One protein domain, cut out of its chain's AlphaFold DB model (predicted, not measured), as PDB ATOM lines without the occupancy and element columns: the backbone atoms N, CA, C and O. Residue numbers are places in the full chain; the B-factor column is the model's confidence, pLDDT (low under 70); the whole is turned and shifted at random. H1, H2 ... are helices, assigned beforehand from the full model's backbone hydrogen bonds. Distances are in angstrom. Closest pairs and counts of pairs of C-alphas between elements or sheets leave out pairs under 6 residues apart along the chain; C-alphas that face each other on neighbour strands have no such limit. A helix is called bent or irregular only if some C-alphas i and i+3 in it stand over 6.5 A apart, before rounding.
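AT A GLANCE: This is residues 134 to 222 of the 223 residues of an uncharacterized protein of Apibacter mensalis (UniProt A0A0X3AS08). Two helices, H3 and H4, run opposite ways through the middle of a helical body, with H1 and H2 covering them at one end of its longest axis and H5, the very short H6 and H7 at the other. H1, H2 and H3 form a cluster in which each touches the other two; H4 joins it through H2, and a long loop, residues 171 to 181, connects H3 to H4. The printed part has 89 residues with seven named helices, H1 to H7 in order along the chain, and no named strand; its class is all helix. It is compact, with a radius of gyration of the C-alphas of 12.2 A and a rounded outline of 34 by 29 by 20 A.

HOW THE PARTS SIT: H1, residues 134 to 144, and H2, residues 148 to 156, touch as a helical hairpin at a shallow tilt of 33 degrees, only just short of steep; their closest C-alphas, Ser 143 and Ile 149, are 5.1 A apart. H3, residues 158 to 170, forms a second helical hairpin with H2, at a steep tilt of 39 degrees; it touches H2 with residues 160 to 162 alone, and the closest C-alphas, Leu 154 and Ala 161, are 5.2 A apart. H3 touches H1 with residues 160 to 164 alone, the closest C-alphas being Glu 137 and Ile 160, 6.5 A apart. H4, residues 182 to 193, touches H2 at a shallow tilt of 24 degrees, the same way, with the C-alphas of Ser 151 and Asn 188 closest at 6.5 A. H5, residues 195 to 203, and H4 only just touch, only at the corner, with 3 pairs of C-alphas within 8 A, closest Glu 190 and Phe 198 at 5.3 A. H6, residues 207 to 210, touches no helix. H7, residues 213 to 220, touches H4 residues 182 to 186 alone, at a steep tilt of 43 degrees, the closest C-alphas being Pro 183 and Ser 218, 4.6 A apart. Every O i to N i+4 pair is within hydrogen-bond range in H2, H4, H5 and H7, against 8 of 9 in H3 and 3 of 7 in H1, where 6 of 8 O i to N i+3 pairs are; H6 is too short for an O i to N i+4 pair.

IN THESE COORDINATES: H1 begins at C-alpha 134, (379.510, 238.430, 224.047), and spans 18.0 A; it is irregular, but only just, with C-alphas 141 and 144 6.9 A apart. H2 spans 12.8 A, H3 and H4 16.3 A each, H5 12.3 A and H6 5.1 A. H7 spans 10.4 A and ends at C-alpha 220, (381.459, 261.685, 199.749).

THE WHOLE: The C-alphas farthest apart, Glu 135 and Lys 211, are 33.8 A apart. The printed part has no cut; the link from H3 to H4 is long and the others are tight. Mean pLDDT of the printed part is 76.9, with residues 145 to 146, 148 and 170 to 181 under 70.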
ATOM      1  N   ASN A 134     378.123 238.280 223.596       82.25
ATOM      2  CA  ASN A 134     379.510 238.430 224.047       82.25
ATOM      3  C   ASN A 134     380.533 238.001 222.983       82.25
ATOM      4  O   ASN A 134     381.565 238.648 222.832       82.25
ATOM      5  N   GLU A 135     380.257 236.929 222.237       80.81
ATOM      6  CA  GLU A 135     381.146 236.461 221.167       80.81
ATOM      7  C   GLU A 135     381.199 237.461 220.009       80.81
ATOM      8  O   GLU A 135     382.275 237.728 219.480       80.81
ATOM      9  N   LEU A 136     380.061 238.065 219.652       82.38
ATOM     10  CA  LEU A 136     380.006 239.102 218.616       82.38
ATOM     11  C   LEU A 136     380.683 240.406 219.065       82.38
ATOM     12  O   LEU A 136     381.391 241.024 218.267       82.38
ATOM     13  N   GLU A 137     380.511 240.812 220.329       87.00
ATOM     14  CA  GLU A 137     381.189 241.987 220.902       87.00
ATOM     15  C   GLU A 137     382.714 241.803 220.994       87.00
ATOM     16  O   GLU A 137     383.451 242.781 220.856       87.00
ATOM     17  N   GLU A 138     383.209 240.579 221.197       85.25
ATOM     18  CA  GLU A 138     384.649 240.295 221.165       85.25
ATOM     19  C   GLU A 138     385.177 240.253 219.730       85.25
ATOM     20  O   GLU A 138     386.182 240.890 219.412       85.25
ATOM     21  N   LEU A 139     384.463 239.563 218.839       79.38
ATOM     22  CA  LEU A 139     384.853 239.394 217.445       79.38
ATOM     23  C   LEU A 139     384.962 240.741 216.719       79.38
ATOM     24  O   LEU A 139     385.928 240.975 215.992       79.38
ATOM     25  N   ILE A 140     384.015 241.655 216.939       84.31
ATOM     26  CA  ILE A 140     383.995 242.932 216.220       84.31
ATOM     27  C   ILE A 140     385.200 243.829 216.533       84.31
ATOM     28  O   ILE A 140     385.563 244.667 215.705       84.31
ATOM     29  N   LYS A 141     385.883 243.628 217.666       86.00
ATOM     30  CA  LYS A 141     387.092 244.392 218.021       86.00
ATOM     31  C   LYS A 141     388.218 244.225 217.004       86.00
ATOM     32  O   LYS A 141     388.993 245.155 216.825       86.00
ATOM     33  N   TYR A 142     388.266 243.088 216.312       79.38
ATOM     34  CA  TYR A 142     389.255 242.794 215.273       79.38
ATOM     35  C   TYR A 142     388.938 243.445 213.921       79.38
ATOM     36  O   TYR A 142     389.730 243.339 212.985       79.38
ATOM     37  N   SER A 143     387.791 244.118 213.783       73.69
ATOM     38  CA  SER A 143     387.398 244.725 212.508       73.69
ATOM     39  C   SER A 143     388.276 245.902 212.080       73.69
ATOM     40  O   SER A 143     388.293 246.222 210.893       73.69
ATOM     41  N   SER A 144     389.055 246.495 212.994       70.88
ATOM     42  CA  SER A 144     390.080 247.489 212.648       70.88
ATOM     43  C   SER A 144     391.128 246.921 211.695       70.88
ATOM     44  O   SER A 144     391.497 247.580 210.723       70.88
ATOM     45  N   ASP A 145     391.551 245.686 211.957       68.44
ATOM     46  CA  ASP A 145     392.607 244.994 211.219       68.44
ATOM     47  C   ASP A 145     392.022 244.164 210.068       68.44
ATOM     48  O   ASP A 145     392.655 243.991 209.025       68.44
ATOM     49  N   TYR A 146     390.785 243.682 210.238       69.06
ATOM     50  CA  TYR A 146     390.093 242.785 209.314       69.06
ATOM     51  C   TYR A 146     388.667 243.284 209.005       69.06
ATOM     52  O   TYR A 146     387.695 242.818 209.606       69.06
ATOM     53  N   PRO A 147     388.494 244.196 208.030       70.75
ATOM     54  CA  PRO A 147     387.218 244.880 207.787       70.75
ATOM     55  C   PRO A 147     386.014 243.975 207.495       70.75
ATOM     56  O   PRO A 147     384.886 244.320 207.839       70.75
ATOM     57  N   TYR A 148     386.230 242.791 206.908       67.50
ATOM     58  CA  TYR A 148     385.159 241.825 206.627       67.50
ATOM     59  C   TYR A 148     384.448 241.330 207.898       67.50
ATOM     60  O   TYR A 148     383.289 240.917 207.833       67.50
ATOM     61  N   ILE A 149     385.114 241.397 209.056       72.00
ATOM     62  CA  ILE A 149     384.530 241.036 210.350       72.00
ATOM     63  C   ILE A 149     383.400 241.999 210.721       72.00
ATOM     64  O   ILE A 149     382.383 241.565 211.259       72.00
ATOM     65  N   PHE A 150     383.526 243.285 210.380       79.81
ATOM     66  CA  PHE A 150     382.454 244.253 210.599       79.81
ATOM     67  C   PHE A 150     381.194 243.854 209.827       79.81
ATOM     68  O   PHE A 150     380.119 243.771 210.412       79.81
ATOM     69  N   SER A 151     381.331 243.535 208.537       74.06
ATOM     70  CA  SER A 151     380.211 243.099 207.695       74.06
ATOM     71  C   SER A 151     379.598 241.790 208.189       74.06
ATOM     72  O   SER A 151     378.382 241.627 208.160       74.06
ATOM     73  N   PHE A 152     380.422 240.856 208.665       75.56
ATOM     74  CA  PHE A 152     379.946 239.612 209.267       75.56
ATOM     75  C   PHE A 152     379.075 239.879 210.501       75.56
ATOM     76  O   PHE A 152     377.945 239.400 210.564       75.56
ATOM     77  N   VAL A 153     379.554 240.698 211.445       79.06
ATOM     78  CA  VAL A 153     378.794 241.036 212.658       79.06
ATOM     79  C   VAL A 153     377.563 241.880 212.327       79.06
ATOM     80  O   VAL A 153     376.504 241.619 212.882       79.06
ATOM     81  N   LEU A 154     377.650 242.820 211.379       79.75
ATOM     82  CA  LEU A 154     376.519 243.632 210.910       79.75
ATOM     83  C   LEU A 154     375.360 242.769 210.388       79.75
ATOM     84  O   LEU A 154     374.204 243.061 210.687       79.75
ATOM     85  N   ASN A 155     375.674 241.697 209.655       77.56
ATOM     86  CA  ASN A 155     374.681 240.758 209.130       77.56
ATOM     87  C   ASN A 155     374.018 239.895 210.217       77.56
ATOM     88  O   ASN A 155     372.908 239.413 210.007       77.56
ATOM     89  N   ILE A 156     374.687 239.681 211.355       79.69
ATOM     90  CA  ILE A 156     374.174 238.858 212.462       79.69
ATOM     91  C   ILE A 156     373.439 239.723 213.493       79.69
ATOM     92  O   ILE A 156     372.303 239.423 213.850       79.69
ATOM     93  N   ASP A 157     374.070 240.801 213.962       81.81
ATOM     94  CA  ASP A 157     373.504 241.759 214.914       81.81
ATOM     95  C   ASP A 157     373.970 243.190 214.599       81.81
ATOM     96  O   ASP A 157     375.052 243.651 214.985       81.81
ATOM     97  N   LYS A 158     373.085 243.937 213.931       84.44
ATOM     98  CA  LYS A 158     373.349 245.324 213.542       84.44
ATOM     99  C   LYS A 158     373.588 246.261 214.724       84.44
ATOM    100  O   LYS A 158     374.317 247.239 214.580       84.44
ATOM    101  N   ASN A 159     373.003 245.996 215.893       88.44
ATOM    102  CA  ASN A 159     373.121 246.907 217.031       88.44
ATOM    103  C   ASN A 159     374.539 246.883 217.601       88.44
ATOM    104  O   ASN A 159     375.089 247.939 217.921       88.44
ATOM    105  N   ILE A 160     375.150 245.698 217.674       90.38
ATOM    106  CA  ILE A 160     376.547 245.532 218.091       90.38
ATOM    107  C   ILE A 160     377.474 246.253 217.107       90.38
ATOM    108  O   ILE A 160     378.340 247.022 217.531       90.38
ATOM    109  N   ALA A 161     377.242 246.078 215.801       85.19
ATOM    110  CA  ALA A 161     378.037 246.719 214.758       85.19
ATOM    111  C   ALA A 161     377.993 248.250 214.820       85.19
ATOM    112  O   ALA A 161     379.036 248.908 214.896       85.19
ATOM    113  N   LEU A 162     376.794 248.830 214.873       86.62
ATOM    114  CA  LEU A 162     376.617 250.282 214.924       86.62
ATOM    115  C   LEU A 162     377.154 250.891 216.230       86.62
ATOM    116  O   LEU A 162     377.761 251.966 216.207       86.62
ATOM    117  N   LYS A 163     376.988 250.197 217.365       88.56
ATOM    118  CA  LYS A 163     377.547 250.609 218.665       88.56
ATOM    119  C   LYS A 163     379.076 250.631 218.628       88.56
ATOM    120  O   LYS A 163     379.682 251.598 219.087       88.56
ATOM    121  N   TYR A 164     379.702 249.596 218.065       87.50
ATOM    122  CA  TYR A 164     381.157 249.529 217.942       87.50
ATOM    123  C   TYR A 164     381.708 250.632 217.029       87.50
ATOM    124  O   TYR A 164     382.661 251.308 217.428       87.50
ATOM    125  N   LEU A 165     381.080 250.874 215.867       83.94
ATOM    126  CA  LEU A 165     381.460 251.966 214.962       83.94
ATOM    127  C   LEU A 165     381.414 253.321 215.682       83.94
ATOM    128  O   LEU A 165     382.381 254.085 215.653       83.94
ATOM    129  N   SER A 166     380.301 253.584 216.372       79.00
ATOM    130  CA  SER A 166     380.073 254.843 217.084       79.00
ATOM    131  C   SER A 166     381.147 255.095 218.143       79.00
ATOM    132  O   SER A 166     381.744 256.167 218.171       79.00
ATOM    133  N   ASN A 167     381.446 254.093 218.970       80.00
ATOM    134  CA  ASN A 167     382.363 254.249 220.100       80.00
ATOM    135  C   ASN A 167     383.841 254.334 219.702       80.00
ATOM    136  O   ASN A 167     384.617 254.966 220.414       80.00
ATOM    137  N   ASN A 168     384.244 253.672 218.617       76.94
ATOM    138  CA  ASN A 168     385.665 253.505 218.299       76.94
ATOM    139  C   ASN A 168     386.136 254.382 217.148       76.94
ATOM    140  O   ASN A 168     387.271 254.839 217.185       76.94
ATOM    141  N   TYR A 169     385.278 254.634 216.161       70.31
ATOM    142  CA  TYR A 169     385.665 255.386 214.970       70.31
ATOM    143  C   TYR A 169     385.072 256.782 214.996       70.31
ATOM    144  O   TYR A 169     385.790 257.738 214.752       70.31
ATOM    145  N   LEU A 170     383.792 256.923 215.356       68.50
ATOM    146  CA  LEU A 170     383.123 258.225 215.295       68.50
ATOM    147  C   LEU A 170     383.464 259.120 216.499       68.50
ATOM    148  O   LEU A 170     383.746 260.300 216.324       68.50
ATOM    149  N   VAL A 171     383.518 258.578 217.721       64.56
ATOM    150  CA  VAL A 171     383.865 259.352 218.936       64.56
ATOM    151  C   VAL A 171     385.320 259.847 218.942       64.56
ATOM    152  O   VAL A 171     385.624 260.860 219.569       64.56
ATOM    153  N   LYS A 172     386.234 259.177 218.233       61.53
ATOM    154  CA  LYS A 172     387.666 259.519 218.229       61.53
ATOM    155  C   LYS A 172     388.080 260.572 217.196       61.53
ATOM    156  O   LYS A 172     389.251 260.937 217.156       61.53
ATOM    157  N   LEU A 173     387.145 261.126 216.422       60.31
ATOM    158  CA  LEU A 173     387.404 262.087 215.337       60.31
ATOM    159  C   LEU A 173     387.924 263.478 215.795       60.31
ATOM    160  O   LEU A 173     387.914 264.433 215.022       60.31
ATOM    161  N   ASN A 174     388.448 263.616 217.018       51.81
ATOM    162  CA  ASN A 174     389.117 264.821 217.528       51.81
ATOM    163  C   ASN A 174     390.567 264.928 217.011       51.81
ATOM    164  O   ASN A 174     391.521 264.807 217.778       51.81
ATOM    165  N   ASN A 175     390.732 265.165 215.705       49.47
ATOM    166  CA  ASN A 175     392.012 265.386 215.004       49.47
ATOM    167  C   ASN A 175     393.021 264.222 215.021       49.47
ATOM    168  O   ASN A 175     394.136 264.380 214.521       49.47
ATOM    169  N   VAL A 176     392.649 263.056 215.549       49.69
ATOM    170  CA  VAL A 176     393.451 261.834 215.435       49.69
ATOM    171  C   VAL A 176     392.907 261.040 214.254       49.69
ATOM    172  O   VAL A 176     391.732 260.687 214.207       49.69
ATOM    173  N   LEU A 177     393.767 260.829 213.264       48.12
ATOM    174  CA  LEU A 177     393.445 260.174 212.002       48.12
ATOM    175  C   LEU A 177     393.311 258.659 212.238       48.12
ATOM    176  O   LEU A 177     394.220 257.892 211.941       48.12
ATOM    177  N   GLU A 178     392.204 258.221 212.838       50.81
ATOM    178  CA  GLU A 178     391.943 256.799 213.089       50.81
ATOM    179  C   GLU A 178     390.954 256.228 212.063       50.81
ATOM    180  O   GLU A 178     389.755 256.128 212.306       50.81
ATOM    181  N   SER A 179     391.525 255.799 210.929       54.53
ATOM    182  CA  SER A 179     391.157 254.608 210.139       54.53
ATOM    183  C   SER A 179     390.802 254.859 208.670       54.53
ATOM    184  O   SER A 179     389.803 255.491 208.340       54.53
ATOM    185  N   SER A 180     391.569 254.215 207.786       57.41
ATOM    186  CA  SER A 180     391.307 254.068 206.348       57.41
ATOM    187  C   SER A 180     390.060 253.237 206.011       57.41
ATOM    188  O   SER A 180     389.660 253.191 204.852       57.41
ATOM    189  N   ASN A 181     389.446 252.559 206.987       68.00
ATOM    190  CA  ASN A 181     388.327 251.640 206.752       68.00
ATOM    191  C   ASN A 181     386.952 252.271 207.018       68.00
ATOM    192  O   ASN A 181     385.933 251.639 206.739       68.00
ATOM    193  N   LEU A 182     386.899 253.506 207.534       75.12
ATOM    194  CA  LEU A 182     385.642 254.205 207.809       75.12
ATOM    195  C   LEU A 182     384.734 254.328 206.564       75.12
ATOM    196  O   LEU A 182     383.562 253.966 206.695       75.12
ATOM    197  N   PRO A 183     385.227 254.716 205.367       76.62
ATOM    198  CA  PRO A 183     384.405 254.721 204.152       76.62
ATOM    199  C   PRO A 183     383.809 253.340 203.854       76.62
ATOM    200  O   PRO A 183     382.613 253.203 203.615       76.62
ATOM    201  N   LEU A 184     384.612 252.278 203.973       76.12
ATOM    202  CA  LEU A 184     384.161 250.904 203.744       76.12
ATOM    203  C   LEU A 184     383.084 250.466 204.752       76.12
ATOM    204  O   LEU A 184     382.131 249.778 204.383       76.12
ATOM    205  N   PHE A 185     383.204 250.849 206.023       80.25
ATOM    206  CA  PHE A 185     382.181 250.547 207.027       80.25
ATOM    207  C   PHE A 185     380.883 251.301 206.761       80.25
ATOM    208  O   PHE A 185     379.817 250.690 206.813       80.25
ATOM    209  N   LEU A 186     380.965 252.589 206.425       82.25
ATOM    210  CA  LEU A 186     379.802 253.404 206.075       82.25
ATOM    211  C   LEU A 186     379.100 252.859 204.825       82.25
ATOM    212  O   LEU A 186     377.885 252.682 204.850       82.25
ATOM    213  N   PHE A 187     379.862 252.463 203.803       82.38
ATOM    214  CA  PHE A 187     379.345 251.781 202.615       82.38
ATOM    215  C   PHE A 187     378.602 250.486 202.966       82.38
ATOM    216  O   PHE A 187     377.486 250.253 202.506       82.38
ATOM    217  N   ASN A 188     379.195 249.631 203.806       75.56
ATOM    218  CA  ASN A 188     378.563 248.373 204.215       75.56
ATOM    219  C   ASN A 188     377.267 248.608 205.001       75.56
ATOM    220  O   ASN A 188     376.310 247.854 204.831       75.56
ATOM    221  N   ILE A 189     377.214 249.656 205.828       82.25
ATOM    222  CA  ILE A 189     375.991 250.047 206.535       82.25
ATOM    223  C   ILE A 189     374.937 250.533 205.545       82.25
ATOM    224  O   ILE A 189     373.807 250.065 205.620       82.25
ATOM    225  N   GLU A 190     375.279 251.425 204.615       85.12
ATOM    226  CA  GLU A 190     374.332 251.920 203.610       85.12
ATOM    227  C   GLU A 190     373.764 250.772 202.767       85.12
ATOM    228  O   GLU A 190     372.553 250.687 202.565       85.12
ATOM    229  N   LYS A 191     374.610 249.831 202.330       80.94
ATOM    230  CA  LYS A 191     374.160 248.642 201.589       80.94
ATOM    231  C   LYS A 191     373.246 247.736 202.404       80.94
ATOM    232  O   LYS A 191     372.365 247.110 201.821       80.94
ATOM    233  N   PHE A 192     373.460 247.649 203.714       78.31
ATOM    234  CA  PHE A 192     372.686 246.777 204.594       78.31
ATOM    235  C   PHE A 192     371.364 247.407 205.057       78.31
ATOM    236  O   PHE A 192     370.339 246.732 205.075       78.31
ATOM    237  N   LEU A 193     371.379 248.688 205.434       81.88
ATOM    238  CA  LEU A 193     370.208 249.421 205.929       81.88
ATOM    239  C   LEU A 193     369.363 250.026 204.798       81.88
ATOM    240  O   LEU A 193     368.165 250.243 204.961       81.88
ATOM    241  N   GLY A 194     369.977 250.304 203.649       84.00
ATOM    242  CA  GLY A 194     369.401 251.159 202.619       84.00
ATOM    243  C   GLY A 194     369.619 252.646 202.914       84.00
ATOM    244  O   GLY A 194     369.886 253.058 204.045       84.00
ATOM    245  N   LYS A 195     369.498 253.465 201.864       85.25
ATOM    246  CA  LYS A 195     369.853 254.890 201.890       85.25
ATOM    247  C   LYS A 195     369.070 255.698 202.933       85.25
ATOM    248  O   LYS A 195     369.671 256.463 203.676       85.25
ATOM    249  N   GLU A 196     367.757 255.485 203.037       86.12
ATOM    250  CA  GLU A 196     366.898 256.223 203.979       86.12
ATOM    251  C   GLU A 196     367.268 255.957 205.449       86.12
ATOM    252  O   GLU A 196     367.435 256.892 206.233       86.12
ATOM    253  N   GLU A 197     367.442 254.688 205.834       84.88
ATOM    254  CA  GLU A 197     367.830 254.328 207.204       84.88
ATOM    255  C   GLU A 197     369.270 254.749 207.524       84.88
ATOM    256  O   GLU A 197     369.565 255.136 208.659       84.88
ATOM    257  N   PHE A 198     370.162 254.702 206.530       87.00
ATOM    258  CA  PHE A 198     371.519 255.213 206.658       87.00
ATOM    259  C   PHE A 198     371.522 256.717 206.931       87.00
ATOM    260  O   PHE A 198     372.120 257.148 207.914       87.00
ATOM    261  N   ASP A 199     370.790 257.511 206.152       87.50
ATOM    262  CA  ASP A 199     370.714 258.960 206.351       87.50
ATOM    263  C   ASP A 199     370.148 259.300 207.745       87.50
ATOM    264  O   ASP A 199     370.711 260.133 208.459       87.50
ATOM    265  N   MET A 200     369.128 258.570 208.219       87.19
ATOM    266  CA  MET A 200     368.618 258.702 209.594       87.19
ATOM    267  C   MET A 200     369.651 258.333 210.670       87.19
ATOM    268  O   MET A 200     369.653 258.920 211.757       87.19
ATOM    269  N   PHE A 201     370.497 257.329 210.423       84.44
ATOM    270  CA  PHE A 201     371.605 256.982 211.315       84.44
ATOM    271  C   PHE A 201     372.614 258.133 211.391       84.44
ATOM    272  O   PHE A 201     372.981 258.535 212.496       84.44
ATOM    273  N   ILE A 202     372.984 258.710 210.244       84.75
ATOM    274  CA  ILE A 202     373.903 259.851 210.159       84.75
ATOM    275  C   ILE A 202     373.324 261.076 210.878       84.75
ATOM    276  O   ILE A 202     374.031 261.719 211.653       84.75
ATOM    277  N   GLU A 203     372.037 261.386 210.702       85.56
ATOM    278  CA  GLU A 203     371.389 262.534 211.353       85.56
ATOM    279  C   GLU A 203     371.454 262.479 212.883       85.56
ATOM    280  O   GLU A 203     371.670 263.514 213.530       85.56
ATOM    281  N   LYS A 204     371.312 261.275 213.451       84.62
ATOM    282  CA  LYS A 204     371.364 261.014 214.899       84.62
ATOM    283  C   LYS A 204     372.765 261.156 215.491       84.62
ATOM    284  O   LYS A 204     372.893 261.194 216.716       84.62
ATOM    285  N   LEU A 205     373.805 261.242 214.660       81.31
ATOM    286  CA  LEU A 205     375.164 261.449 215.140       81.31
ATOM    287  C   LEU A 205     375.339 262.862 215.726       81.31
ATOM    288  O   LEU A 205     374.720 263.827 215.253       81.31
ATOM    289  N   PRO A 206     376.219 263.016 216.732       80.38
ATOM    290  CA  PRO A 206     376.613 264.316 217.258       80.38
ATOM    291  C   PRO A 206     377.043 265.302 216.162       80.38
ATOM    292  O   PRO A 206     377.708 264.940 215.191       80.38
ATOM    293  N   ASN A 207     376.707 266.584 216.336       79.19
ATOM    294  CA  ASN A 207     377.038 267.633 215.361       79.19
ATOM    295  C   ASN A 207     378.547 267.801 215.128       79.19
ATOM    296  O   ASN A 207     378.943 268.240 214.054       79.19
ATOM    297  N   GLU A 208     379.372 267.459 216.116       75.25
ATOM    298  CA  GLU A 208     380.835 267.489 216.019       75.25
ATOM    299  C   GLU A 208     381.354 266.477 214.986       75.25
ATOM    300  O   GLU A 208     382.225 266.810 214.190       75.25
ATOM    301  N   ILE A 209     380.744 265.288 214.921       74.44
ATOM    302  CA  ILE A 209     381.081 264.243 213.943       74.44
ATOM    303  C   ILE A 209     380.632 264.654 212.541       74.44
ATOM    304  O   ILE A 209     381.408 264.582 211.597       74.44
ATOM    305  N   LYS A 210     379.402 265.165 212.403       78.50
ATOM    306  CA  LYS A 210     378.846 265.579 211.100       78.50
ATOM    307  C   LYS A 210     379.604 266.735 210.440       78.50
ATOM    308  O   LYS A 210     379.501 266.915 209.235       78.50
ATOM    309  N   LYS A 211     380.325 267.538 211.227       79.19
ATOM    310  CA  LYS A 211     381.152 268.657 210.744       79.19
ATOM    311  C   LYS A 211     382.626 268.285 210.568       79.19
ATOM    312  O   LYS A 211     383.416 269.143 210.187       79.19
ATOM    313  N   ASN A 212     383.007 267.050 210.888       78.25
ATOM    314  CA  ASN A 212     384.381 266.595 210.774       78.25
ATOM    315  C   ASN A 212     384.738 266.319 209.305       78.25
ATOM    316  O   ASN A 212     384.048 265.551 208.639       78.25
ATOM    317  N   GLU A 213     385.831 266.907 208.813       75.75
ATOM    318  CA  GLU A 213     386.247 266.780 207.407       75.75
ATOM    319  C   GLU A 213     386.521 265.327 206.987       75.75
ATOM    320  O   GLU A 213     386.151 264.939 205.886       75.75
ATOM    321  N   ILE A 214     387.100 264.491 207.860       71.12
ATOM    322  CA  ILE A 214     387.377 263.076 207.545       71.12
ATOM    323  C   ILE A 214     386.067 262.309 207.360       71.12
ATOM    324  O   ILE A 214     385.937 261.504 206.439       71.12
ATOM    325  N   PHE A 215     385.088 262.570 208.224       77.81
ATOM    326  CA  PHE A 215     383.773 261.946 208.135       77.81
ATOM    327  C   PHE A 215     383.016 262.393 206.880       77.81
ATOM    328  O   PHE A 215     382.468 261.548 206.179       77.81
ATOM    329  N   ILE A 216     383.033 263.693 206.566       80.69
ATOM    330  CA  ILE A 216     382.416 264.241 205.350       80.69
ATOM    331  C   ILE A 216     383.045 263.607 204.106       80.69
ATOM    332  O   ILE A 216     382.319 263.045 203.292       80.69
ATOM    333  N   ASN A 217     384.378 263.589 204.015       78.69
ATOM    334  CA  ASN A 217     385.089 262.965 202.897       78.69
ATOM    335  C   ASN A 217     384.752 261.469 202.777       78.69
ATOM    336  O   ASN A 217     384.532 260.977 201.679       78.69
ATOM    337  N   SER A 218     384.635 260.751 203.900       77.69
ATOM    338  CA  SER A 218     384.267 259.325 203.896       77.69
ATOM    339  C   SER A 218     382.839 259.074 203.397       77.69
ATOM    340  O   SER A 218     382.567 258.011 202.849       77.69
ATOM    341  N   ILE A 219     381.921 260.023 203.608       80.25
ATOM    342  CA  ILE A 219     380.550 259.971 203.078       80.25
ATOM    343  C   ILE A 219     380.532 260.333 201.588       80.25
ATOM    344  O   ILE A 219     379.809 259.706 200.822       80.25
ATOM    345  N   GLU A 220     381.326 261.316 201.164       80.62
ATOM    346  CA  GLU A 220     381.459 261.685 199.749       80.62
ATOM    347  C   GLU A 220     382.112 260.574 198.915       80.62
ATOM    348  O   GLU A 220     381.758 260.400 197.757       80.62
ATOM    349  N   GLU A 221     383.023 259.786 199.492       72.38
ATOM    350  CA  GLU A 221     383.675 258.655 198.811       72.38
ATOM    351  C   GLU A 221     382.734 257.479 198.498       72.38
ATOM    352  O   GLU A 221     383.058 256.653 197.641       72.38
ATOM    353  N   ILE A 222     381.597 257.367 199.192       70.19
ATOM    354  CA  ILE A 222     380.653 256.248 199.032       70.19
ATOM    355  C   ILE A 222     379.410 256.601 198.199       70.19
ATOM    356  O   ILE A 222     378.699 255.679 197.791       70.19
TER     357      ILE A 222